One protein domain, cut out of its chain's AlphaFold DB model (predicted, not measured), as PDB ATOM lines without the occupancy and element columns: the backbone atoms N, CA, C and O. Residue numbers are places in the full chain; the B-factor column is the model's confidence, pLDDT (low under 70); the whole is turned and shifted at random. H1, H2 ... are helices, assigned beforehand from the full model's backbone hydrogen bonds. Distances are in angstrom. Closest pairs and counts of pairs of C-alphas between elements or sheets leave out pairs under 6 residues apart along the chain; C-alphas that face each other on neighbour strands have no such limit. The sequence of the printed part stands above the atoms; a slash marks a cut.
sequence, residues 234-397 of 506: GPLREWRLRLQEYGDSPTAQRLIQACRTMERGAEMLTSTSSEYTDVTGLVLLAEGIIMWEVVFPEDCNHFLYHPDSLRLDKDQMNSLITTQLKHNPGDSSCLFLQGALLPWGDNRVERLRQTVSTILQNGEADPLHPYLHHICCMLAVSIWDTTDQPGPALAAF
ATOM      1  N   GLY A 234      68.365-136.886  43.683       90.81
ATOM      2  CA  GLY A 234      68.487-137.127  45.116       90.81
ATOM      3  C   GLY A 234      67.933-135.987  45.973       90.81
ATOM      4  O   GLY A 234      67.723-134.882  45.466       90.81
ATOM      5  N   PRO A 235      67.691-136.234  47.272       92.88
ATOM      6  CA  PRO A 235      67.125-135.236  48.178       92.88
ATOM      7  C   PRO A 235      67.986-133.973  48.353       92.88
ATOM      8  O   PRO A 235      67.456-132.908  48.642       92.88
ATOM      9  N   LEU A 236      69.304-134.060  48.140       93.81
ATOM     10  CA  LEU A 236      70.242-132.933  48.207       93.81
ATOM     11  C   LEU A 236      70.743-132.512  46.816       93.81
ATOM     12  O   LEU A 236      71.783-131.855  46.688       93.81
ATOM     13  N   ARG A 237      70.011-132.871  45.750       93.12
ATOM     14  CA  ARG A 237      70.373-132.529  44.368       93.12
ATOM     15  C   ARG A 237      70.546-131.029  44.169       93.12
ATOM     16  O   ARG A 237      71.488-130.633  43.491       93.12
ATOM     17  N   GLU A 238      69.677-130.202  44.744       90.44
ATOM     18  CA  GLU A 238      69.748-128.747  44.566       90.44
ATOM     19  C   GLU A 238      71.083-128.173  45.068       90.44
ATOM     20  O   GLU A 238      71.723-127.390  44.367       90.44
ATOM     21  N   TRP A 239      71.560-128.632  46.228       90.50
ATOM     22  CA  TRP A 239      72.878-128.263  46.750       90.50
ATOM     23  C   TRP A 239      74.002-128.699  45.809       90.50
ATOM     24  O   TRP A 239      74.898-127.909  45.510       90.50
ATOM     25  N   ARG A 240      73.937-129.932  45.290       93.00
ATOM     26  CA  ARG A 240      74.930-130.440  44.330       93.00
ATOM     27  C   ARG A 240      74.918-129.652  43.018       93.00
ATOM     28  O   ARG A 240      75.988-129.328  42.519       93.00
ATOM     29  N   LEU A 241      73.744-129.284  42.500       91.38
ATOM     30  CA  LEU A 241      73.598-128.463  41.292       91.38
ATOM     31  C   LEU A 241      74.271-127.098  41.452       91.38
ATOM     32  O   LEU A 241      75.047-126.701  40.588       91.38
ATOM     33  N   ARG A 242      74.037-126.411  42.578       90.38
ATOM     34  CA  ARG A 242      74.659-125.106  42.869       90.38
ATOM     35  C   ARG A 242      76.188-125.178  42.969       90.38
ATOM     36  O   ARG A 242      76.865-124.187  42.727       90.38
ATOM     37  N   LEU A 243      76.734-126.334  43.340       90.81
ATOM     38  CA  LEU A 243      78.175-126.558  43.486       90.81
ATOM     39  C   LEU A 243      78.843-127.096  42.216       90.81
ATOM     40  O   LEU A 243      80.066-127.054  42.114       90.81
ATOM     41  N   GLN A 244      78.066-127.601  41.258       86.88
ATOM     42  CA  GLN A 244      78.582-128.344  40.111       86.88
ATOM     43  C   GLN A 244      79.468-127.486  39.196       86.88
ATOM     44  O   GLN A 244      80.502-127.958  38.729       86.88
ATOM     45  N   GLU A 245      79.110-126.216  38.989       86.44
ATOM     46  CA  GLU A 245      79.917-125.257  38.212       86.44
ATOM     47  C   GLU A 245      81.282-124.971  38.857       86.44
ATOM     48  O   GLU A 245      82.187-124.443  38.214       86.44
ATOM     49  N   TYR A 246      81.446-125.356  40.121       87.56
ATOM     50  CA  TYR A 246      82.664-125.216  40.900       87.56
ATOM     51  C   TYR A 246      83.322-126.570  41.158       87.56
ATOM     52  O   TYR A 246      84.081-126.697  42.108       87.56
ATOM     53  N   GLY A 247      83.058-127.591  40.336       82.50
ATOM     54  CA  GLY A 247      83.543-128.960  40.545       82.50
ATOM     55  C   GLY A 247      85.064-129.117  40.697       82.50
ATOM     56  O   GLY A 247      85.503-130.116  41.257       82.50
ATOM     57  N   ASP A 248      85.863-128.137  40.271       86.25
ATOM     58  CA  ASP A 248      87.322-128.100  40.468       86.25
ATOM     59  C   ASP A 248      87.748-127.507  41.824       86.25
ATOM     60  O   ASP A 248      88.898-127.647  42.240       86.25
ATOM     61  N   SER A 249      86.837-126.832  42.530       89.75
ATOM     62  CA  SER A 249      87.090-126.289  43.861       89.75
ATOM     63  C   SER A 249      87.184-127.434  44.876       89.75
ATOM     64  O   SER A 249      86.240-128.222  44.993       89.75
ATOM     65  N   PRO A 250      88.253-127.500  45.693       90.56
ATOM     66  CA  PRO A 250      88.366-128.517  46.739       90.56
ATOM     67  C   PRO A 250      87.212-128.429  47.750       90.56
ATOM     68  O   PRO A 250      86.712-129.452  48.220       90.56
ATOM     69  N   THR A 251      86.738-127.214  48.046       91.12
ATOM     70  CA  THR A 251      85.582-126.986  48.920       91.12
ATOM     71  C   THR A 251      84.302-127.531  48.289       91.12
ATOM     72  O   THR A 251      83.583-128.286  48.939       91.12
ATOM     73  N   ALA A 252      84.030-127.229  47.017       92.38
ATOM     74  CA  ALA A 252      82.836-127.734  46.339       92.38
ATOM     75  C   ALA A 252      82.844-129.267  46.223       92.38
ATOM     76  O   ALA A 252      81.827-129.901  46.501       92.38
ATOM     77  N   GLN A 253      83.989-129.877  45.897       93.44
ATOM     78  CA  GLN A 253      84.141-131.336  45.851       93.44
ATOM     79  C   GLN A 253      83.824-131.987  47.199       93.44
ATOM     80  O   GLN A 253      83.058-132.953  47.247       93.44
ATOM     81  N   ARG A 254      84.364-131.437  48.295       94.50
ATOM     82  CA  ARG A 254      84.071-131.901  49.657       94.50
ATOM     83  C   ARG A 254      82.576-131.823  49.968       94.50
ATOM     84  O   ARG A 254      82.018-132.800  50.457       94.50
ATOM     85  N   LEU A 255      81.921-130.702  49.665       94.38
ATOM     86  CA  LEU A 255      80.491-130.509  49.937       94.38
ATOM     87  C   LEU A 255      79.601-131.417  49.073       94.38
ATOM     88  O   LEU A 255      78.643-132.004  49.571       94.38
ATOM     89  N   ILE A 256      79.938-131.606  47.793       94.50
ATOM     90  CA  ILE A 256      79.248-132.566  46.916       94.50
ATOM     91  C   ILE A 256      79.396-133.985  47.474       94.50
ATOM     92  O   ILE A 256      78.422-134.744  47.496       94.50
ATOM     93  N   GLN A 257      80.597-134.345  47.932       95.88
ATOM     94  CA  GLN A 257      80.848-135.641  48.549       95.88
ATOM     95  C   GLN A 257      80.051-135.802  49.847       95.88
ATOM     96  O   GLN A 257      79.423-136.840  50.026       95.88
ATOM     97  N   ALA A 258      80.002-134.776  50.698       96.44
ATOM     98  CA  ALA A 258      79.197-134.763  51.914       96.44
ATOM     99  C   ALA A 258      77.711-135.028  51.617       96.44
ATOM    100  O   ALA A 258      77.126-135.928  52.219       96.44
ATOM    101  N   CYS A 259      77.129-134.334  50.627       96.00
ATOM    102  CA  CYS A 259      75.760-134.596  50.171       96.00
ATOM    103  C   CYS A 259      75.569-136.057  49.763       96.00
ATOM    104  O   CYS A 259      74.655-136.712  50.249       96.00
ATOM    105  N   ARG A 260      76.450-136.589  48.906       96.44
ATOM    106  CA  ARG A 260      76.351-137.978  48.429       96.44
ATOM    107  C   ARG A 260      76.452-138.988  49.569       96.44
ATOM    108  O   ARG A 260      75.730-139.981  49.567       96.44
ATOM    109  N   THR A 261      77.347-138.760  50.528       97.75
ATOM    110  CA  THR A 261      77.504-139.625  51.703       97.75
ATOM    111  C   THR A 261      76.230-139.610  52.555       97.75
ATOM    112  O   THR A 261      75.723-140.679  52.895       97.75
ATOM    113  N   MET A 262      75.650-138.432  52.813       97.75
ATOM    114  CA  MET A 262      74.388-138.311  53.551       97.75
ATOM    115  C   MET A 262      73.206-138.961  52.821       97.75
ATOM    116  O   MET A 262      72.443-139.699  53.438       97.75
ATOM    117  N   GLU A 263      73.065-138.732  51.512       97.56
ATOM    118  CA  GLU A 263      72.004-139.332  50.690       97.56
ATOM    119  C   GLU A 263      72.079-140.866  50.718       97.56
ATOM    120  O   GLU A 263      71.058-141.524  50.898       97.56
ATOM    121  N   ARG A 264      73.288-141.440  50.632       97.38
ATOM    122  CA  ARG A 264      73.498-142.891  50.765       97.38
ATOM    123  C   ARG A 264      73.148-143.402  52.160       97.38
ATOM    124  O   ARG A 264      72.522-144.451  52.277       97.38
ATOM    125  N   GLY A 265      73.535-142.676  53.211       97.38
ATOM    126  CA  GLY A 265      73.162-143.017  54.586       97.38
ATOM    127  C   GLY A 265      71.647-143.033  54.781       97.38
ATOM    128  O   GLY A 265      71.103-143.992  55.326       97.38
ATOM    129  N   ALA A 266      70.960-142.016  54.257       97.06
ATOM    130  CA  ALA A 266      69.505-141.931  54.271       97.06
ATOM    131  C   ALA A 266      68.857-143.084  53.493       97.06
ATOM    132  O   ALA A 266      67.985-143.758  54.034       97.06
ATOM    133  N   GLU A 267      69.320-143.367  52.272       96.06
ATOM    134  CA  GLU A 267      68.809-144.468  51.449       96.06
ATOM    135  C   GLU A 267      68.925-145.818  52.170       96.06
ATOM    136  O   GLU A 267      67.962-146.587  52.191       96.06
ATOM    137  N   MET A 268      70.059-146.088  52.825       95.88
ATOM    138  CA  MET A 268      70.252-147.318  53.600       95.88
ATOM    139  C   MET A 268      69.253-147.437  54.753       95.88
ATOM    140  O   MET A 268      68.689-148.512  54.961       95.88
ATOM    141  N   LEU A 269      68.978-146.341  55.462       95.44
ATOM    142  CA  LEU A 269      68.011-146.321  56.563       95.44
ATOM    143  C   LEU A 269      66.572-146.485  56.070       95.44
ATOM    144  O   LEU A 269      65.811-147.254  56.648       95.44
ATOM    145  N   THR A 270      66.202-145.799  54.987       94.56
ATOM    146  CA  THR A 270      64.818-145.769  54.485       94.56
ATOM    147  C   THR A 270      64.486-146.891  53.510       94.56
ATOM    148  O   THR A 270      63.327-147.031  53.119       94.56
ATOM    149  N   SER A 271      65.477-147.673  53.071       91.12
ATOM    150  CA  SER A 271      65.241-148.792  52.159       91.12
ATOM    151  C   SER A 271      64.196-149.747  52.741       91.12
ATOM    152  O   SER A 271      64.200-150.049  53.936       91.12
ATOM    153  N   THR A 272      63.313-150.268  51.886       79.44
ATOM    154  CA  THR A 272      62.239-151.197  52.287       79.44
ATOM    155  C   THR A 272      62.761-152.484  52.927       79.44
ATOM    156  O   THR A 272      62.006-153.211  53.554       79.44
ATOM    157  N   SER A 273      64.043-152.800  52.738       77.19
ATOM    158  CA  SER A 273      64.719-153.923  53.389       77.19
ATOM    159  C   SER A 273      65.256-153.601  54.783       77.19
ATOM    160  O   SER A 273      65.445-154.526  55.565       77.19
ATOM    161  N   SER A 274      65.552-152.332  55.073       84.50
ATOM    162  CA  SER A 274      66.144-151.900  56.342       84.50
ATOM    163  C   SER A 274      65.087-151.419  57.322       84.50
ATOM    164  O   SER A 274      65.161-151.788  58.487       84.50
ATOM    165  N   GLU A 275      64.115-150.613  56.881       89.25
ATOM    166  CA  GLU A 275      63.115-149.983  57.761       89.25
ATOM    167  C   GLU A 275      63.738-149.402  59.058       89.25
ATOM    168  O   GLU A 275      63.250-149.643  60.159       89.25
ATOM    169  N   TYR A 276      64.841-148.648  58.934       91.38
ATOM    170  CA  TYR A 276      65.637-148.106  60.049       91.38
ATOM    171  C   TYR A 276      66.249-149.170  60.970       91.38
ATOM    172  O   TYR A 276      66.230-149.031  62.192       91.38
ATOM    173  N   THR A 277      66.839-150.220  60.401       89.25
ATOM    174  CA  THR A 277      67.611-151.213  61.175       89.25
ATOM    175  C   THR A 277      69.096-151.239  60.821       89.25
ATOM    176  O   THR A 277      69.909-151.669  61.640       89.25
ATOM    177  N   ASP A 278      69.480-150.742  59.642       91.81
ATOM    178  CA  ASP A 278      70.877-150.720  59.203       91.81
ATOM    179  C   ASP A 278      71.661-149.553  59.822       91.81
ATOM    180  O   ASP A 278      71.643-148.415  59.345       91.81
ATOM    181  N   VAL A 279      72.402-149.864  60.884       92.75
ATOM    182  CA  VAL A 279      73.240-148.910  61.623       92.75
ATOM    183  C   VAL A 279      74.363-148.304  60.778       92.75
ATOM    184  O   VAL A 279      74.843-147.219  61.099       92.75
ATOM    185  N   THR A 280      74.744-148.933  59.662       95.19
ATOM    186  CA  THR A 280      75.735-148.378  58.724       95.19
ATOM    187  C   THR A 280      75.253-147.052  58.137       95.19
ATOM    188  O   THR A 280      76.054-146.150  57.888       95.19
ATOM    189  N   GLY A 281      73.935-146.892  57.976       96.69
ATOM    190  CA  GLY A 281      73.350-145.632  57.537       96.69
ATOM    191  C   GLY A 281      73.632-144.480  58.506       96.69
ATOM    192  O   GLY A 281      73.929-143.375  58.058       96.69
ATOM    193  N   LEU A 282      73.643-144.733  59.824       97.06
ATOM    194  CA  LEU A 282      73.982-143.719  60.834       97.06
ATOM    195  C   LEU A 282      75.439-143.258  60.727       97.06
ATOM    196  O   LEU A 282      75.713-142.068  60.875       97.06
ATOM    197  N   VAL A 283      76.361-144.178  60.429       97.38
ATOM    198  CA  VAL A 283      77.780-143.852  60.219       97.38
ATOM    199  C   VAL A 283      77.930-142.902  59.031       97.38
ATOM    200  O   VAL A 283      78.544-141.848  59.158       97.38
ATOM    201  N   LEU A 284      77.293-143.214  57.898       98.12
ATOM    202  CA  LEU A 284      77.344-142.366  56.703       98.12
ATOM    203  C   LEU A 284      76.706-140.985  56.929       98.12
ATOM    204  O   LEU A 284      77.222-139.980  56.439       98.12
ATOM    205  N   LEU A 285      75.613-140.903  57.695       98.00
ATOM    206  CA  LEU A 285      75.042-139.609  58.080       98.00
ATOM    207  C   LEU A 285      76.021-138.791  58.932       98.00
ATOM    208  O   LEU A 285      76.213-137.607  58.659       98.00
ATOM    209  N   ALA A 286      76.662-139.414  59.927       97.88
ATOM    210  CA  ALA A 286      77.663-138.756  60.764       97.88
ATOM    211  C   ALA A 286      78.844-138.240  59.926       97.88
ATOM    212  O   ALA A 286      79.194-137.064  60.017       97.88
ATOM    213  N   GLU A 287      79.406-139.084  59.058       97.75
ATOM    214  CA  GLU A 287      80.489-138.705  58.147       97.75
ATOM    215  C   GLU A 287      80.093-137.541  57.240       97.75
ATOM    216  O   GLU A 287      80.849-136.583  57.100       97.75
ATOM    217  N   GLY A 288      78.904-137.596  56.641       97.38
ATOM    218  CA  GLY A 288      78.418-136.546  55.756       97.38
ATOM    219  C   GLY A 288      78.240-135.197  56.459       97.38
ATOM    220  O   GLY A 288      78.662-134.174  55.919       97.38
ATOM    221  N   ILE A 289      77.711-135.187  57.688       96.50
ATOM    222  CA  ILE A 289      77.600-133.976  58.524       96.50
ATOM    223  C   ILE A 289      78.985-133.388  58.822       96.50
ATOM    224  O   ILE A 289      79.196-132.184  58.669       96.50
ATOM    225  N   ILE A 290      79.945-134.237  59.203       96.19
ATOM    226  CA  ILE A 290      81.320-133.814  59.497       96.19
ATOM    227  C   ILE A 290      82.005-133.281  58.233       96.19
ATOM    228  O   ILE A 290      82.640-132.228  58.273       96.19
ATOM    229  N   MET A 291      81.856-133.963  57.095       95.19
ATOM    230  CA  MET A 291      82.418-133.523  55.817       95.19
ATOM    231  C   MET A 291      81.823-132.204  55.344       95.19
ATOM    232  O   MET A 291      82.527-131.463  54.670       95.19
ATOM    233  N   TRP A 292      80.564-131.903  55.664       93.56
ATOM    234  CA  TRP A 292      79.965-130.598  55.382       93.56
ATOM    235  C   TRP A 292      80.501-129.496  56.309       93.56
ATOM    236  O   TRP A 292      80.419-128.317  55.985       93.56
ATOM    237  N   GLU A 293      81.133-129.882  57.417       91.38
ATOM    238  CA  GLU A 293      81.585-129.017  58.506       91.38
ATOM    239  C   GLU A 293      80.442-128.287  59.232       91.38
ATOM    240  O   GLU A 293      80.605-127.166  59.715       91.38
ATOM    241  N   VAL A 294      79.274-128.929  59.344       82.62
ATOM    242  CA  VAL A 294      78.163-128.383  60.134       82.62
ATOM    243  C   VAL A 294      78.512-128.427  61.616       82.62
ATOM    244  O   VAL A 294      78.766-129.501  62.150       82.62
ATOM    245  N   VAL A 295      78.440-127.288  62.309       86.25
ATOM    246  CA  VAL A 295      78.562-127.234  63.781       86.25
ATOM    247  C   VAL A 295      77.297-126.787  64.497       86.25
ATOM    248  O   VAL A 295      77.204-126.994  65.707       86.25
ATOM    249  N   PHE A 296      76.333-126.205  63.783       89.50
ATOM    250  CA  PHE A 296      75.099-125.698  64.370       89.50
ATOM    251  C   PHE A 296      74.040-126.809  64.450       89.50
ATOM    252  O   PHE A 296      73.799-127.499  63.454       89.50
ATOM    253  N   PRO A 297      73.396-127.011  65.616       91.56
ATOM    254  CA  PRO A 297      72.328-127.996  65.752       91.56
ATOM    255  C   PRO A 297      71.186-127.781  64.751       91.56
ATOM    256  O   PRO A 297      70.598-128.754  64.273       91.56
ATOM    257  N   GLU A 298      70.863-126.528  64.436       92.38
ATOM    258  CA  GLU A 298      69.796-126.151  63.509       92.38
ATOM    259  C   GLU A 298      70.074-126.666  62.097       92.38
ATOM    260  O   GLU A 298      69.198-127.271  61.482       92.38
ATOM    261  N   ASP A 299      71.310-126.508  61.627       91.44
ATOM    262  CA  ASP A 299      71.753-126.980  60.318       91.44
ATOM    263  C   ASP A 299      71.737-128.514  60.255       91.44
ATOM    264  O   ASP A 299      71.224-129.092  59.296       91.44
ATOM    265  N   CYS A 300      72.206-129.201  61.307       94.00
ATOM    266  CA  CYS A 300      72.118-130.664  61.396       94.00
ATOM    267  C   CYS A 300      70.657-131.140  61.316       94.00
ATOM    268  O   CYS A 300      70.336-132.064  60.568       94.00
ATOM    269  N   ASN A 301      69.755-130.499  62.069       94.38
ATOM    270  CA  ASN A 301      68.329-130.822  62.025       94.38
ATOM    271  C   ASN A 301      67.730-130.523  60.643       94.38
ATOM    272  O   ASN A 301      66.884-131.288  60.181       94.38
ATOM    273  N   HIS A 302      68.166-129.447  59.983       93.75
ATOM    274  CA  HIS A 302      67.724-129.103  58.638       93.75
ATOM    275  C   HIS A 302      68.098-130.207  57.644       93.75
ATOM    276  O   HIS A 302      67.208-130.783  57.021       93.75
ATOM    277  N   PHE A 303      69.377-130.593  57.570       94.50
ATOM    278  CA  PHE A 303      69.822-131.639  56.645       94.50
ATOM    279  C   PHE A 303      69.097-132.970  56.860       94.50
ATOM    280  O   PHE A 303      68.676-133.605  55.890       94.50
ATOM    281  N   LEU A 304      68.925-133.398  58.114       96.50
ATOM    282  CA  LEU A 304      68.339-134.706  58.399       96.50
ATOM    283  C   LEU A 304      66.814-134.736  58.235       96.50
ATOM    284  O   LEU A 304      66.285-135.716  57.714       96.50
ATOM    285  N   TYR A 305      66.102-133.693  58.670       96.69
ATOM    286  CA  TYR A 305      64.652-133.773  58.886       96.69
ATOM    287  C   TYR A 305      63.821-132.814  58.030       96.69
ATOM    288  O   TYR A 305      62.602-132.976  57.957       96.69
ATOM    289  N   HIS A 306      64.424-131.808  57.391       94.75
ATOM    290  CA  HIS A 306      63.656-130.821  56.632       94.75
ATOM    291  C   HIS A 306      62.993-131.443  55.383       94.75
ATOM    292  O   HIS A 306      63.603-132.305  54.739       94.75
ATOM    293  N   PRO A 307      61.773-131.001  54.995       91.19
ATOM    294  CA  PRO A 307      61.085-131.451  53.778       91.19
ATOM    295  C   PRO A 307      61.901-131.310  52.489       91.19
ATOM    296  O   PRO A 307      61.745-132.124  51.583       91.19
ATOM    297  N   ASP A 308      62.783-130.315  52.440       89.06
ATOM    298  CA  ASP A 308      63.644-130.016  51.286       89.06
ATOM    299  C   ASP A 308      65.058-130.617  51.433       89.06
ATOM    300  O   ASP A 308      66.011-130.164  50.805       89.06
ATOM    301  N   SER A 309      65.241-131.587  52.333       94.06
ATOM    302  CA  SER A 309      66.519-132.272  52.574       94.06
ATOM    303  C   SER A 309      66.309-133.787  52.636       94.06
ATOM    304  O   SER A 309      65.564-134.316  51.818       94.06
ATOM    305  N   LEU A 310      66.944-134.527  53.556       96.00
ATOM    306  CA  LEU A 310      66.864-135.997  53.567       96.00
ATOM    307  C   LEU A 310      65.494-136.547  53.997       96.00
ATOM    308  O   LEU A 310      65.186-137.694  53.683       96.00
ATOM    309  N   ARG A 311      64.668-135.740  54.680       96.06
ATOM    310  CA  ARG A 311      63.308-136.103  55.128       96.06
ATOM    311  C   ARG A 311      63.249-137.378  55.976       96.06
ATOM    312  O   ARG A 311      62.300-138.155  55.858       96.06
ATOM    313  N   LEU A 312      64.254-137.604  56.818       96.81
ATOM    314  CA  LEU A 312      64.267-138.752  57.718       96.81
ATOM    315  C   LEU A 312      63.175-138.619  58.781       96.81
ATOM    316  O   LEU A 312      62.847-137.519  59.231       96.81
ATOM    317  N   ASP A 313      62.639-139.753  59.215       96.81
ATOM    318  CA  ASP A 313      61.704-139.801  60.330       96.81
ATOM    319  C   ASP A 313      62.487-139.641  61.639       96.81
ATOM    320  O   ASP A 313      63.356-140.447  61.988       96.81
ATOM    321  N   LYS A 314      62.200-138.552  62.355       96.31
ATOM    322  CA  LYS A 314      62.923-138.182  63.574       96.31
ATOM    323  C   LYS A 314      62.722-139.199  64.698       96.31
ATOM    324  O   LYS A 314      63.670-139.472  65.435       96.31
ATOM    325  N   ASP A 315      61.530-139.771  64.823       96.38
ATOM    326  CA  ASP A 315      61.211-140.716  65.893       96.38
ATOM    327  C   ASP A 315      61.857-142.077  65.622       96.38
ATOM    328  O   ASP A 315      62.454-142.667  66.528       96.38
ATOM    329  N   GLN A 316      61.839-142.540  64.369       96.81
ATOM    330  CA  GLN A 316      62.530-143.765  63.960       96.81
ATOM    331  C   GLN A 316      64.052-143.629  64.095       96.81
ATOM    332  O   GLN A 316      64.689-144.523  64.656       96.81
ATOM    333  N   MET A 317      64.630-142.490  63.695       96.19
ATOM    334  CA  MET A 317      66.050-142.185  63.917       96.19
ATOM    335  C   MET A 317      66.426-142.231  65.400       96.19
ATOM    336  O   MET A 317      67.381-142.907  65.783       96.19
ATOM    337  N   ASN A 318      65.661-141.545  66.252       95.81
ATOM    338  CA  ASN A 318      65.920-141.523  67.692       95.81
ATOM    339  C   ASN A 318      65.778-142.913  68.322       95.81
ATOM    340  O   ASN A 318      66.580-143.283  69.186       95.81
ATOM    341  N   SER A 319      64.787-143.693  67.884       96.44
ATOM    342  CA  SER A 319      64.581-145.074  68.324       96.44
ATOM    343  C   SER A 319      65.762-145.970  67.946       96.44
ATOM    344  O   SER A 319      66.274-146.696  68.803       96.44
ATOM    345  N   LEU A 320      66.247-145.878  66.700       96.31
ATOM    346  CA  LEU A 320      67.399-146.644  66.222       96.31
ATOM    347  C   LEU A 320      68.667-146.286  67.004       96.31
ATOM    348  O   LEU A 320      69.308-147.177  67.556       96.31
ATOM    349  N   ILE A 321      68.982-144.995  67.133       97.19
ATOM    350  CA  ILE A 321      70.139-144.506  67.899       97.19
ATOM    351  C   ILE A 321      70.075-144.993  69.354       97.19
ATOM    352  O   ILE A 321      71.057-145.506  69.891       97.19
ATOM    353  N   THR A 322      68.914-144.870  70.002       96.56
ATOM    354  CA  THR A 322      68.736-145.282  71.406       96.56
ATOM    355  C   THR A 322      68.887-146.791  71.572       96.56
ATOM    356  O   THR A 322      69.532-147.257  72.512       96.56
ATOM    357  N   THR A 323      68.307-147.566  70.655       96.94
ATOM    358  CA  THR A 323      68.405-149.029  70.659       96.94
ATOM    359  C   THR A 323      69.848-149.468  70.441       96.94
ATOM    360  O   THR A 323      70.353-150.299  71.197       96.94
ATOM    361  N   GLN A 324      70.541-148.856  69.482       96.56
ATOM    362  CA  GLN A 324      71.936-149.153  69.194       96.56
ATOM    363  C   GLN A 324      72.834-148.828  70.386       96.56
ATOM    364  O   GLN A 324      73.605-149.685  70.800       96.56
ATOM    365  N   LEU A 325      72.677-147.667  71.027       96.56
ATOM    366  CA  LEU A 325      73.461-147.310  72.218       96.56
ATOM    367  C   LEU A 325      73.162-148.192  73.434       96.56
ATOM    368  O   LEU A 325      74.025-148.382  74.287       96.56
ATOM    369  N   LYS A 326      71.959-148.768  73.526       96.75
ATOM    370  CA  LYS A 326      71.636-149.751  74.566       96.75
ATOM    371  C   LYS A 326      72.401-151.064  74.365       96.75
ATOM    372  O   LYS A 326      72.773-151.701  75.348       96.75
ATOM    373  N   HIS A 327      72.609-151.476  73.115       96.31
ATOM    374  CA  HIS A 327      73.341-152.699  72.774       96.31
ATOM    375  C   HIS A 327      74.856-152.489  72.704       96.31
ATOM    376  O   HIS A 327      75.613-153.352  73.143       96.31
ATOM    377  N   ASN A 328      75.285-151.339  72.194       96.25
ATOM    378  CA  ASN A 328      76.668-150.918  72.055       96.25
ATOM    379  C   ASN A 328      76.836-149.472  72.563       96.25
ATOM    380  O   ASN A 328      76.787-148.526  71.775       96.25
ATOM    381  N   PRO A 329      77.067-149.275  73.874       94.88
ATOM    382  CA  PRO A 329      77.253-147.940  74.450       94.88
ATOM    383  C   PRO A 329      78.473-147.177  73.909       94.88
ATOM    384  O   PRO A 329      78.553-145.966  74.101       94.88
ATOM    385  N   GLY A 330      79.415-147.878  73.268       94.12
ATOM    386  CA  GLY A 330      80.622-147.322  72.652       94.12
ATOM    387  C   GLY A 330      80.484-147.039  71.152       94.12
ATOM    388  O   GLY A 330      81.495-146.943  70.461       94.12
ATOM    389  N   ASP A 331      79.260-146.948  70.625       97.56
ATOM    390  CA  ASP A 331      79.018-146.566  69.232       97.56
ATOM    391  C   ASP A 331      79.236-145.054  69.040       97.56
ATOM    392  O   ASP A 331      78.377-144.225  69.363       97.56
ATOM    393  N   SER A 332      80.415-144.684  68.532       97.94
ATOM    394  CA  SER A 332      80.832-143.288  68.361       97.94
ATOM    395  C   SER A 332      79.935-142.505  67.401       97.94
ATOM    396  O   SER A 332      79.702-141.318  67.623       97.94
ATOM    397  N   SER A 333      79.385-143.154  66.371       98.00
ATOM    398  CA  SER A 333      78.510-142.511  65.383       98.00
ATOM    399  C   SER A 333      77.164-142.143  65.992       98.00
ATOM    400  O   SER A 333      76.694-141.016  65.826       98.00
ATOM    401  N   CYS A 334      76.578-143.045  66.781       98.06
ATOM    402  CA  CYS A 334      75.356-142.757  67.524       98.06
ATOM    403  C   CYS A 334      75.569-141.659  68.577       98.06
ATOM    404  O   CYS A 334      74.748-140.745  68.680       98.06
ATOM    405  N   LEU A 335      76.678-141.708  69.328       98.19
ATOM    406  CA  LEU A 335      77.025-140.663  70.300       98.19
ATOM    407  C   LEU A 335      77.236-139.305  69.621       98.19
ATOM    408  O   LEU A 335      76.714-138.293  70.094       98.19
ATOM    409  N   PHE A 336      77.952-139.277  68.494       98.44
ATOM    410  CA  PHE A 336      78.157-138.073  67.695       98.44
ATOM    411  C   PHE A 336      76.829-137.480  67.233       98.44
ATOM    412  O   PHE A 336      76.588-136.306  67.491       98.44
ATOM    413  N   LEU A 337      75.951-138.275  66.612       98.00
ATOM    414  CA  LEU A 337      74.655-137.793  66.128       98.00
ATOM    415  C   LEU A 337      73.783-137.258  67.270       98.00
ATOM    416  O   LEU A 337      73.182-136.197  67.121       98.00
ATOM    417  N   GLN A 338      73.764-137.923  68.434       96.81
ATOM    418  CA  GLN A 338      73.093-137.373  69.615       96.81
ATOM    419  C   GLN A 338      73.676-136.012  70.007       96.81
ATOM    420  O   GLN A 338      72.920-135.075  70.236       96.81
ATOM    421  N   GLY A 339      75.003-135.882  70.064       97.06
ATOM    422  CA  GLY A 339      75.666-134.625  70.417       97.06
ATOM    423  C   GLY A 339      75.388-133.517  69.404       97.06
ATOM    424  O   GLY A 339      74.960-132.430  69.779       97.06
ATOM    425  N   ALA A 340      75.559-133.810  68.118       96.75
ATOM    426  CA  ALA A 340      75.410-132.865  67.018       96.75
ATOM    427  C   ALA A 340      73.974-132.332  66.865       96.75
ATOM    428  O   ALA A 340      73.802-131.213  66.379       96.75
ATOM    429  N   LEU A 341      72.962-133.087  67.303       96.12
ATOM    430  CA  LEU A 341      71.548-132.704  67.224       96.12
ATOM    431  C   LEU A 341      71.005-132.027  68.488       96.12
ATOM    432  O   LEU A 341      69.924-131.434  68.433       96.12
ATOM    433  N   LEU A 342      71.720-132.104  69.614       95.75
ATOM    434  CA  LEU A 342      71.336-131.406  70.842       95.75
ATOM    435  C   LEU A 342      71.508-129.889  70.680       95.75
ATOM    436  O   LEU A 342      72.488-129.463  70.066       95.75
ATOM    437  N   PRO A 343      70.613-129.065  71.256       94.31
ATOM    438  CA  PRO A 343      70.801-127.617  71.291       94.31
ATOM    439  C   PRO A 343      72.071-127.247  72.069       94.31
ATOM    440  O   PRO A 343      72.615-128.064  72.818       94.31
ATOM    441  N   TRP A 344      72.531-126.005  71.913       90.50
ATOM    442  CA  TRP A 344      73.622-125.458  72.722       90.50
ATOM    443  C   TRP A 344      73.341-125.630  74.222       90.50
ATOM    444  O   TRP A 344      72.204-125.465  74.672       90.50
ATOM    445  N   GLY A 345      74.366-126.003  74.988       89.25
ATOM    446  CA  GLY A 345      74.242-126.308  76.410       89.25
ATOM    447  C   GLY A 345      75.111-127.480  76.867       89.25
ATOM    448  O   GLY A 345      75.694-128.216  76.066       89.25
ATOM    449  N   ASP A 346      75.140-127.694  78.183       89.25
ATOM    450  CA  ASP A 346      76.016-128.683  78.826       89.25
ATOM    451  C   ASP A 346      75.774-130.109  78.327       89.25
ATOM    452  O   ASP A 346      76.717-130.870  78.134       89.25
ATOM    453  N   ASN A 347      74.520-130.459  78.022       92.25
ATOM    454  CA  ASN A 347      74.177-131.776  77.479       92.25
ATOM    455  C   ASN A 347      74.865-132.051  76.133       92.25
ATOM    456  O   ASN A 347      75.286-133.181  75.878       92.25
ATOM    457  N   ARG A 348      74.991-131.032  75.272       95.19
ATOM    458  CA  ARG A 348      75.704-131.138  73.992       95.19
ATOM    459  C   ARG A 348      77.200-131.300  74.230       95.19
ATOM    460  O   ARG A 348      77.809-132.189  73.640       95.19
ATOM    461  N   VAL A 349      77.775-130.480  75.111       92.62
ATOM    462  CA  VAL A 349      79.199-130.550  75.481       92.62
ATOM    463  C   VAL A 349      79.548-131.928  76.040       92.62
ATOM    464  O   VAL A 349      80.502-132.548  75.576       92.62
ATOM    465  N   GLU A 350      78.759-132.433  76.986       93.06
ATOM    466  CA  GLU A 350      78.998-133.728  77.616       93.06
ATOM    467  C   GLU A 350      78.866-134.872  76.613       93.06
ATOM    468  O   GLU A 350      79.721-135.757  76.555       93.06
ATOM    469  N   ARG A 351      77.853-134.822  75.738       97.12
ATOM    470  CA  ARG A 351      77.687-135.844  74.704       97.12
ATOM    471  C   ARG A 351      78.844-135.848  73.707       97.12
ATOM    472  O   ARG A 351      79.368-136.914  73.405       97.12
ATOM    473  N   LEU A 352      79.278-134.680  73.231       97.56
ATOM    474  CA  LEU A 352      80.422-134.569  72.318       97.56
ATOM    475  C   LEU A 352      81.739-134.975  72.992       97.56
ATOM    476  O   LEU A 352      82.582-135.607  72.356       97.56
ATOM    477  N   ARG A 353      81.915-134.681  74.286       96.38
ATOM    478  CA  ARG A 353      83.057-135.161  75.073       96.38
ATOM    479  C   ARG A 353      83.058-136.687  75.158       96.38
ATOM    480  O   ARG A 353      84.089-137.299  74.890       96.38
ATOM    481  N   GLN A 354      81.905-137.296  75.441       96.19
ATOM    482  CA  GLN A 354      81.749-138.750  75.443       96.19
ATOM    483  C   GLN A 354      82.090-139.356  74.074       96.19
ATOM    484  O   GLN A 354      82.790-140.369  74.015       96.19
ATOM    485  N   THR A 355      81.656-138.729  72.976       98.31
ATOM    486  CA  THR A 355      82.025-139.128  71.610       98.31
ATOM    487  C   THR A 355      83.540-139.129  71.421       98.31
ATOM    488  O   THR A 355      84.097-140.147  71.017       98.31
ATOM    489  N   VAL A 356      84.228-138.031  71.764       96.25
ATOM    490  CA  VAL A 356      85.695-137.932  71.660       96.25
ATOM    491  C   VAL A 356      86.376-139.020  72.488       96.25
ATOM    492  O   VAL A 356      87.236-139.731  71.973       96.25
ATOM    493  N   SER A 357      85.972-139.207  73.747       94.62
ATOM    494  CA  SER A 357      86.531-140.255  74.606       94.62
ATOM    495  C   SER A 357      86.330-141.655  74.024       94.62
ATOM    496  O   SER A 357      87.248-142.467  74.084       94.62
ATOM    497  N   THR A 358      85.167-141.922  73.432       97.31
ATOM    498  CA  THR A 358      84.847-143.216  72.810       97.31
ATOM    499  C   THR A 358      85.727-143.477  71.590       97.31
ATOM    500  O   THR A 358      86.350-144.531  71.503       97.31
ATOM    501  N   ILE A 359      85.872-142.490  70.701       96.19
ATOM    502  CA  ILE A 359      86.746-142.596  69.524       96.19
ATOM    503  C   ILE A 359      88.196-142.851  69.950       96.19
ATOM    504  O   ILE A 359      88.870-143.706  69.384       96.19
ATOM    505  N   LEU A 360      88.678-142.149  70.980       91.25
ATOM    506  CA  LEU A 360      90.034-142.337  71.506       91.25
ATOM    507  C   LEU A 360      90.254-143.723  72.117       91.25
ATOM    508  O   LEU A 360      91.341-144.278  71.982       91.25
ATOM    509  N   GLN A 361      89.245-144.274  72.792       93.25
ATOM    510  CA  GLN A 361      89.299-145.625  73.355       93.25
ATOM    511  C   GLN A 361      89.310-146.695  72.260       93.25
ATOM    512  O   GLN A 361      90.049-147.673  72.370       93.25
ATOM    513  N   ASN A 362      88.523-146.493  71.205       93.56
ATOM    514  CA  ASN A 362      88.422-147.404  70.067       93.56
ATOM    515  C   ASN A 362      89.626-147.285  69.104       93.56
ATOM    516  O   ASN A 362      89.964-148.247  68.409       93.56
ATOM    517  N   GLY A 363      90.309-146.134  69.087       92.25
ATOM    518  CA  GLY A 363      91.502-145.873  68.281       92.25
ATOM    519  C   GLY A 363      91.214-145.811  66.779       92.25
ATOM    520  O   GLY A 363      90.117-145.462  66.357       92.25
ATOM    521  N   GLU A 364      92.200-146.173  65.952       94.31
ATOM    522  CA  GLU A 364      92.102-146.120  64.479       94.31
ATOM    523  C   GLU A 364      91.027-147.042  63.882       94.31
ATOM    524  O   GLU A 364      90.650-146.872  62.725       94.31
ATOM    525  N   ALA A 365      90.536-148.018  64.652       94.88
ATOM    526  CA  ALA A 365      89.448-148.895  64.232       94.88
ATOM    527  C   ALA A 365      88.070-148.212  64.300       94.88
ATOM    528  O   ALA A 365      87.110-148.730  63.731       94.88
ATOM    529  N   ASP A 366      87.956-147.079  65.000       97.19
ATOM    530  CA  ASP A 366      86.712-146.322  65.078       97.19
ATOM    531  C   ASP A 366      86.403-145.641  63.735       97.19
ATOM    532  O   ASP A 366      87.276-144.954  63.190       97.19
ATOM    533  N   PRO A 367      85.169-145.755  63.204       95.88
ATOM    534  CA  PRO A 367      84.810-145.144  61.924       95.88
ATOM    535  C   PRO A 367      84.983-143.619  61.921       95.88
ATOM    536  O   PRO A 367      85.250-143.032  60.875       95.88
ATOM    537  N   LEU A 368      84.878-142.966  63.084       97.19
ATOM    538  CA  LEU A 368      85.005-141.516  63.202       97.19
ATOM    539  C   LEU A 368      86.414-141.038  63.578       97.19
ATOM    540  O   LEU A 368      86.652-139.828  63.612       97.19
ATOM    541  N   HIS A 369      87.375-141.944  63.792       96.69
ATOM    542  CA  HIS A 369      88.763-141.578  64.094       96.69
ATOM    543  C   HIS A 369      89.401-140.630  63.057       96.69
ATOM    544  O   HIS A 369      90.012-139.639  63.470       96.69
ATOM    545  N   PRO A 370      89.221-140.818  61.729       96.38
ATOM    546  CA  PRO A 370      89.760-139.891  60.725       96.38
ATOM    547  C   PRO A 370      89.248-138.448  60.869       96.38
ATOM    548  O   PRO A 370      89.889-137.500  60.409       96.38
ATOM    549  N   TYR A 371      88.106-138.269  61.533       96.75
ATOM    550  CA  TYR A 371      87.401-136.999  61.675       96.75
ATOM    551  C   TYR A 371      87.534-136.374  63.066       96.75
ATOM    552  O   TYR A 371      86.893-135.362  63.357       96.75
ATOM    553  N   LEU A 372      88.394-136.928  63.925       95.62
ATOM    554  CA  LEU A 372      88.540-136.489  65.312       95.62
ATOM    555  C   LEU A 372      88.882-134.994  65.437       95.62
ATOM    556  O   LEU A 372      88.386-134.318  66.334       95.62
ATOM    557  N   HIS A 373      89.645-134.445  64.487       95.19
ATOM    558  CA  HIS A 373      89.925-133.010  64.391       95.19
ATOM    559  C   HIS A 373      88.647-132.156  64.287       95.19
ATOM    560  O   HIS A 373      88.522-131.139  64.967       95.19
ATOM    561  N   HIS A 374      87.674-132.570  63.472       96.56
ATOM    562  CA  HIS A 374      86.419-131.844  63.308       96.56
ATOM    563  C   HIS A 374      85.509-132.018  64.532       96.56
ATOM    564  O   HIS A 374      84.936-131.046  65.016       96.56
ATOM    565  N   ILE A 375      85.432-133.226  65.094       97.69
ATOM    566  CA  ILE A 375      84.611-133.500  66.285       97.69
ATOM    567  C   ILE A 375      85.132-132.711  67.498       97.69
ATOM    568  O   ILE A 375      84.347-132.089  68.213       97.69
ATOM    569  N   CYS A 376      86.453-132.643  67.688       97.25
ATOM    570  CA  CYS A 376      87.075-131.786  68.698       97.25
ATOM    571  C   CYS A 376      86.801-130.295  68.442       97.25
ATOM    572  O   CYS A 376      86.581-129.545  69.390       97.25
ATOM    573  N   CYS A 377      86.767-129.858  67.178       97.62
ATOM    574  CA  CYS A 377      86.394-128.489  66.822       97.62
ATOM    575  C   CYS A 377      84.934-128.183  67.191       97.62
ATOM    576  O   CYS A 377      84.658-127.175  67.836       97.62
ATOM    577  N   MET A 378      84.001-129.083  66.873       97.44
ATOM    578  CA  MET A 378      82.592-128.951  67.257       97.44
ATOM    579  C   MET A 378      82.417-128.928  68.782       97.44
ATOM    580  O   MET A 378      81.636-128.128  69.302       97.44
ATOM    581  N   LEU A 379      83.164-129.764  69.511       97.62
ATOM    582  CA  LEU A 379      83.215-129.722  70.973       97.62
ATOM    583  C   LEU A 379      83.725-128.362  71.469       97.62
ATOM    584  O   LEU A 379      83.108-127.776  72.351       97.62
ATOM    585  N   ALA A 380      84.801-127.833  70.884       96.12
ATOM    586  CA  ALA A 380      85.365-126.536  71.246       96.12
ATOM    587  C   ALA A 380      84.379-125.380  71.019       96.12
ATOM    588  O   ALA A 380      84.192-124.558  71.914       96.12
ATOM    589  N   VAL A 381      83.695-125.354  69.868       96.38
ATOM    590  CA  VAL A 381      82.625-124.383  69.580       96.38
ATOM    591  C   VAL A 381      81.477-124.534  70.582       96.38
ATOM    592  O   VAL A 381      80.990-123.537  71.101       96.38
ATOM    593  N   SER A 382      81.088-125.767  70.920       95.69
ATOM    594  CA  SER A 382      80.010-126.025  71.888       95.69
ATOM    595  C   SER A 382      80.375-125.581  73.304       95.69
ATOM    596  O   SER A 382      79.544-124.983  73.983       95.69
ATOM    597  N   ILE A 383      81.614-125.826  73.742       89.69
ATOM    598  CA  ILE A 383      82.147-125.310  75.009       89.69
ATOM    599  C   ILE A 383      82.131-123.787  74.978       89.69
ATOM    600  O   ILE A 383      81.668-123.162  75.931       89.69
ATOM    601  N   TRP A 384      82.623-123.197  73.888       92.88
ATOM    602  CA  TRP A 384      82.704-121.753  73.753       92.88
ATOM    603  C   TRP A 384      81.323-121.099  73.860       92.88
ATOM    604  O   TRP A 384      81.157-120.171  74.644       92.88
ATOM    605  N   ASP A 385      80.336-121.601  73.123       89.62
ATOM    606  CA  ASP A 385      78.989-121.033  73.118       89.62
ATOM    607  C   ASP A 385      78.255-121.236  74.453       89.62
ATOM    608  O   ASP A 385      77.609-120.324  74.962       89.62
ATOM    609  N   THR A 386      78.427-122.409  75.070       86.38
ATOM    610  CA  THR A 386      77.761-122.756  76.334       86.38
ATOM    611  C   THR A 386      78.325-121.970  77.516       86.38
ATOM    612  O   THR A 386      77.572-121.450  78.339       86.38
ATOM    613  N   THR A 387      79.654-121.891  77.616       80.12
ATOM    614  CA  THR A 387      80.334-121.347  78.803       80.12
ATOM    615  C   THR A 387      80.695-119.870  78.662       80.12
ATOM    616  O   THR A 387      80.939-119.205  79.664       80.12
ATOM    617  N   ASP A 388      80.783-119.355  77.432       78.31
ATOM    618  CA  ASP A 388      81.394-118.059  77.107       78.31
ATOM    619  C   ASP A 388      82.866-117.936  77.575       78.31
ATOM    620  O   ASP A 388      83.441-116.846  77.675       78.31
ATOM    621  N   GLN A 389      83.531-119.068  77.840       75.69
ATOM    622  CA  GLN A 389      84.915-119.113  78.306       75.69
ATOM    623  C   GLN A 389      85.863-119.491  77.156       75.69
ATOM    624  O   GLN A 389      85.832-120.623  76.669       75.69
ATOM    625  N   PRO A 390      86.764-118.587  76.720       81.88
ATOM    626  CA  PRO A 390      87.675-118.880  75.626       81.88
ATOM    627  C   PRO A 390      88.791-119.850  76.025       81.88
ATOM    628  O   PRO A 390      89.266-120.577  75.170       81.88
ATOM    629  N   GLY A 391      89.203-119.910  77.297       81.88
ATOM    630  CA  GLY A 391      90.294-120.789  77.746       81.88
ATOM    631  C   GLY A 391      90.021-122.277  77.473       81.88
ATOM    632  O   GLY A 391      90.758-122.893  76.698       81.88
ATOM    633  N   PRO A 392      88.939-122.855  78.031       83.56
ATOM    634  CA  PRO A 392      88.554-124.242  77.761       83.56
ATOM    635  C   PRO A 392      88.296-124.518  76.272       83.56
ATOM    636  O   PRO A 392      88.692-125.563  75.755       83.56
ATOM    637  N   ALA A 393      87.687-123.564  75.562       90.19
ATOM    638  CA  ALA A 393      87.455-123.676  74.127       90.19
ATOM    639  C   ALA A 393      88.764-123.709  73.320       90.19
ATOM    640  O   ALA A 393      88.936-124.579  72.474       90.19
ATOM    641  N   LEU A 394      89.715-122.812  73.601       86.44
ATOM    642  CA  LEU A 394      91.029-122.775  72.951       86.44
ATOM    643  C   LEU A 394      91.836-124.047  73.217       86.44
ATOM    644  O   LEU A 394      92.507-124.528  72.309       86.44
ATOM    645  N   ALA A 395      91.729-124.641  74.408       80.25
ATOM    646  CA  ALA A 395      92.342-125.940  74.687       80.25
ATOM    647  C   ALA A 395      91.740-127.064  73.817       80.25
ATOM    648  O   ALA A 395      92.466-127.895  73.261       80.25
ATOM    649  N   ALA A 396      90.417-127.070  73.636       88.25
ATOM    650  CA  ALA A 396      89.746-128.017  72.750       88.25
ATOM    651  C   ALA A 396      90.077-127.762  71.261       88.25
ATOM    652  O   ALA A 396      90.325-128.713  70.517       88.25
ATOM    653  N   PHE A 397      90.190-126.500  70.831       94.69
ATOM    654  CA  PHE A 397      90.669-126.153  69.488       94.69
ATOM    655  C   PHE A 397      92.118-126.593  69.259       94.69
ATOM    656  O   PHE A 397      92.421-127.182  68.224       94.69
TER     657      PHE A 397
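This is residues 234 to 397 of the 506 residues of an uncharacterized protein of Branchiostoma floridae (UniProt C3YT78). Two groups of helices join: H1, H2 and H3 make an antiparallel row, and H6, H7 and H8 an up-and-down bundle, each running against the one before, with H3 crossing H6 and H8. H4 and H5 pack on H6, and short H9 packs on H8. The printed part has 164 residues with nine named helices, H1 to H9, and no named strand; the class is all helix. It is compact, with a radius of gyration of the C-alphas of 15.6 A, and rounded, spanning 42 by 39 by 30 A.

H2, residues 250 to 270, forms a hairpin with H1, residues 237 to 244, through residues 252 to 259 of H2 alone; the closest C-alphas are Arg 240 and Ile 256, 5.5 A. It forms another with H3, residues 280 to 292, C-alphas Gly 265 and Gly 281 closest at 3.9 A. The hub H6, residues 332 to 341, touches H3 at a steep tilt of 54 degrees, C-alphas Val 283 and Ser 333 closest at 5.4 A. It touches H4, residues 297 to 305, closest C-alphas Leu 341 and Pro 297, 5.0 A, and H5, residues 314 to 327, closest Cys 334 and Ile 321, 5.5 A. H7, residues 346 to 365, touches H6, C-alphas Arg 351 and Gly 339 4.9 A apart, and H8, residues 369 to 387, C-alphas Leu 352 and Leu 379 5.8 A apart. H9, residues 390 to 397, touches H8, C-alphas Ala 393 and Ala 380 closest at 4.6 A. Every O i to N i+4 pair is within hydrogen-bond range except in H7, 14 of 16, and H8, 13 of 15.

H2 is 30.2 A long, H7 28.3 A and H8 26.4 A. H1 begins at C-alpha 237 (70.373, -132.529, 44.368); H9 ends at C-alpha 397 (90.669, -126.153, 69.488). H7 has a kink of 42 degrees near residue 359.

The C-alphas farthest apart, Thr 272 and Gly 391, are 48.6 A apart. The printed part has no cut and no long link, and no printed residue is under 70 in pLDDT.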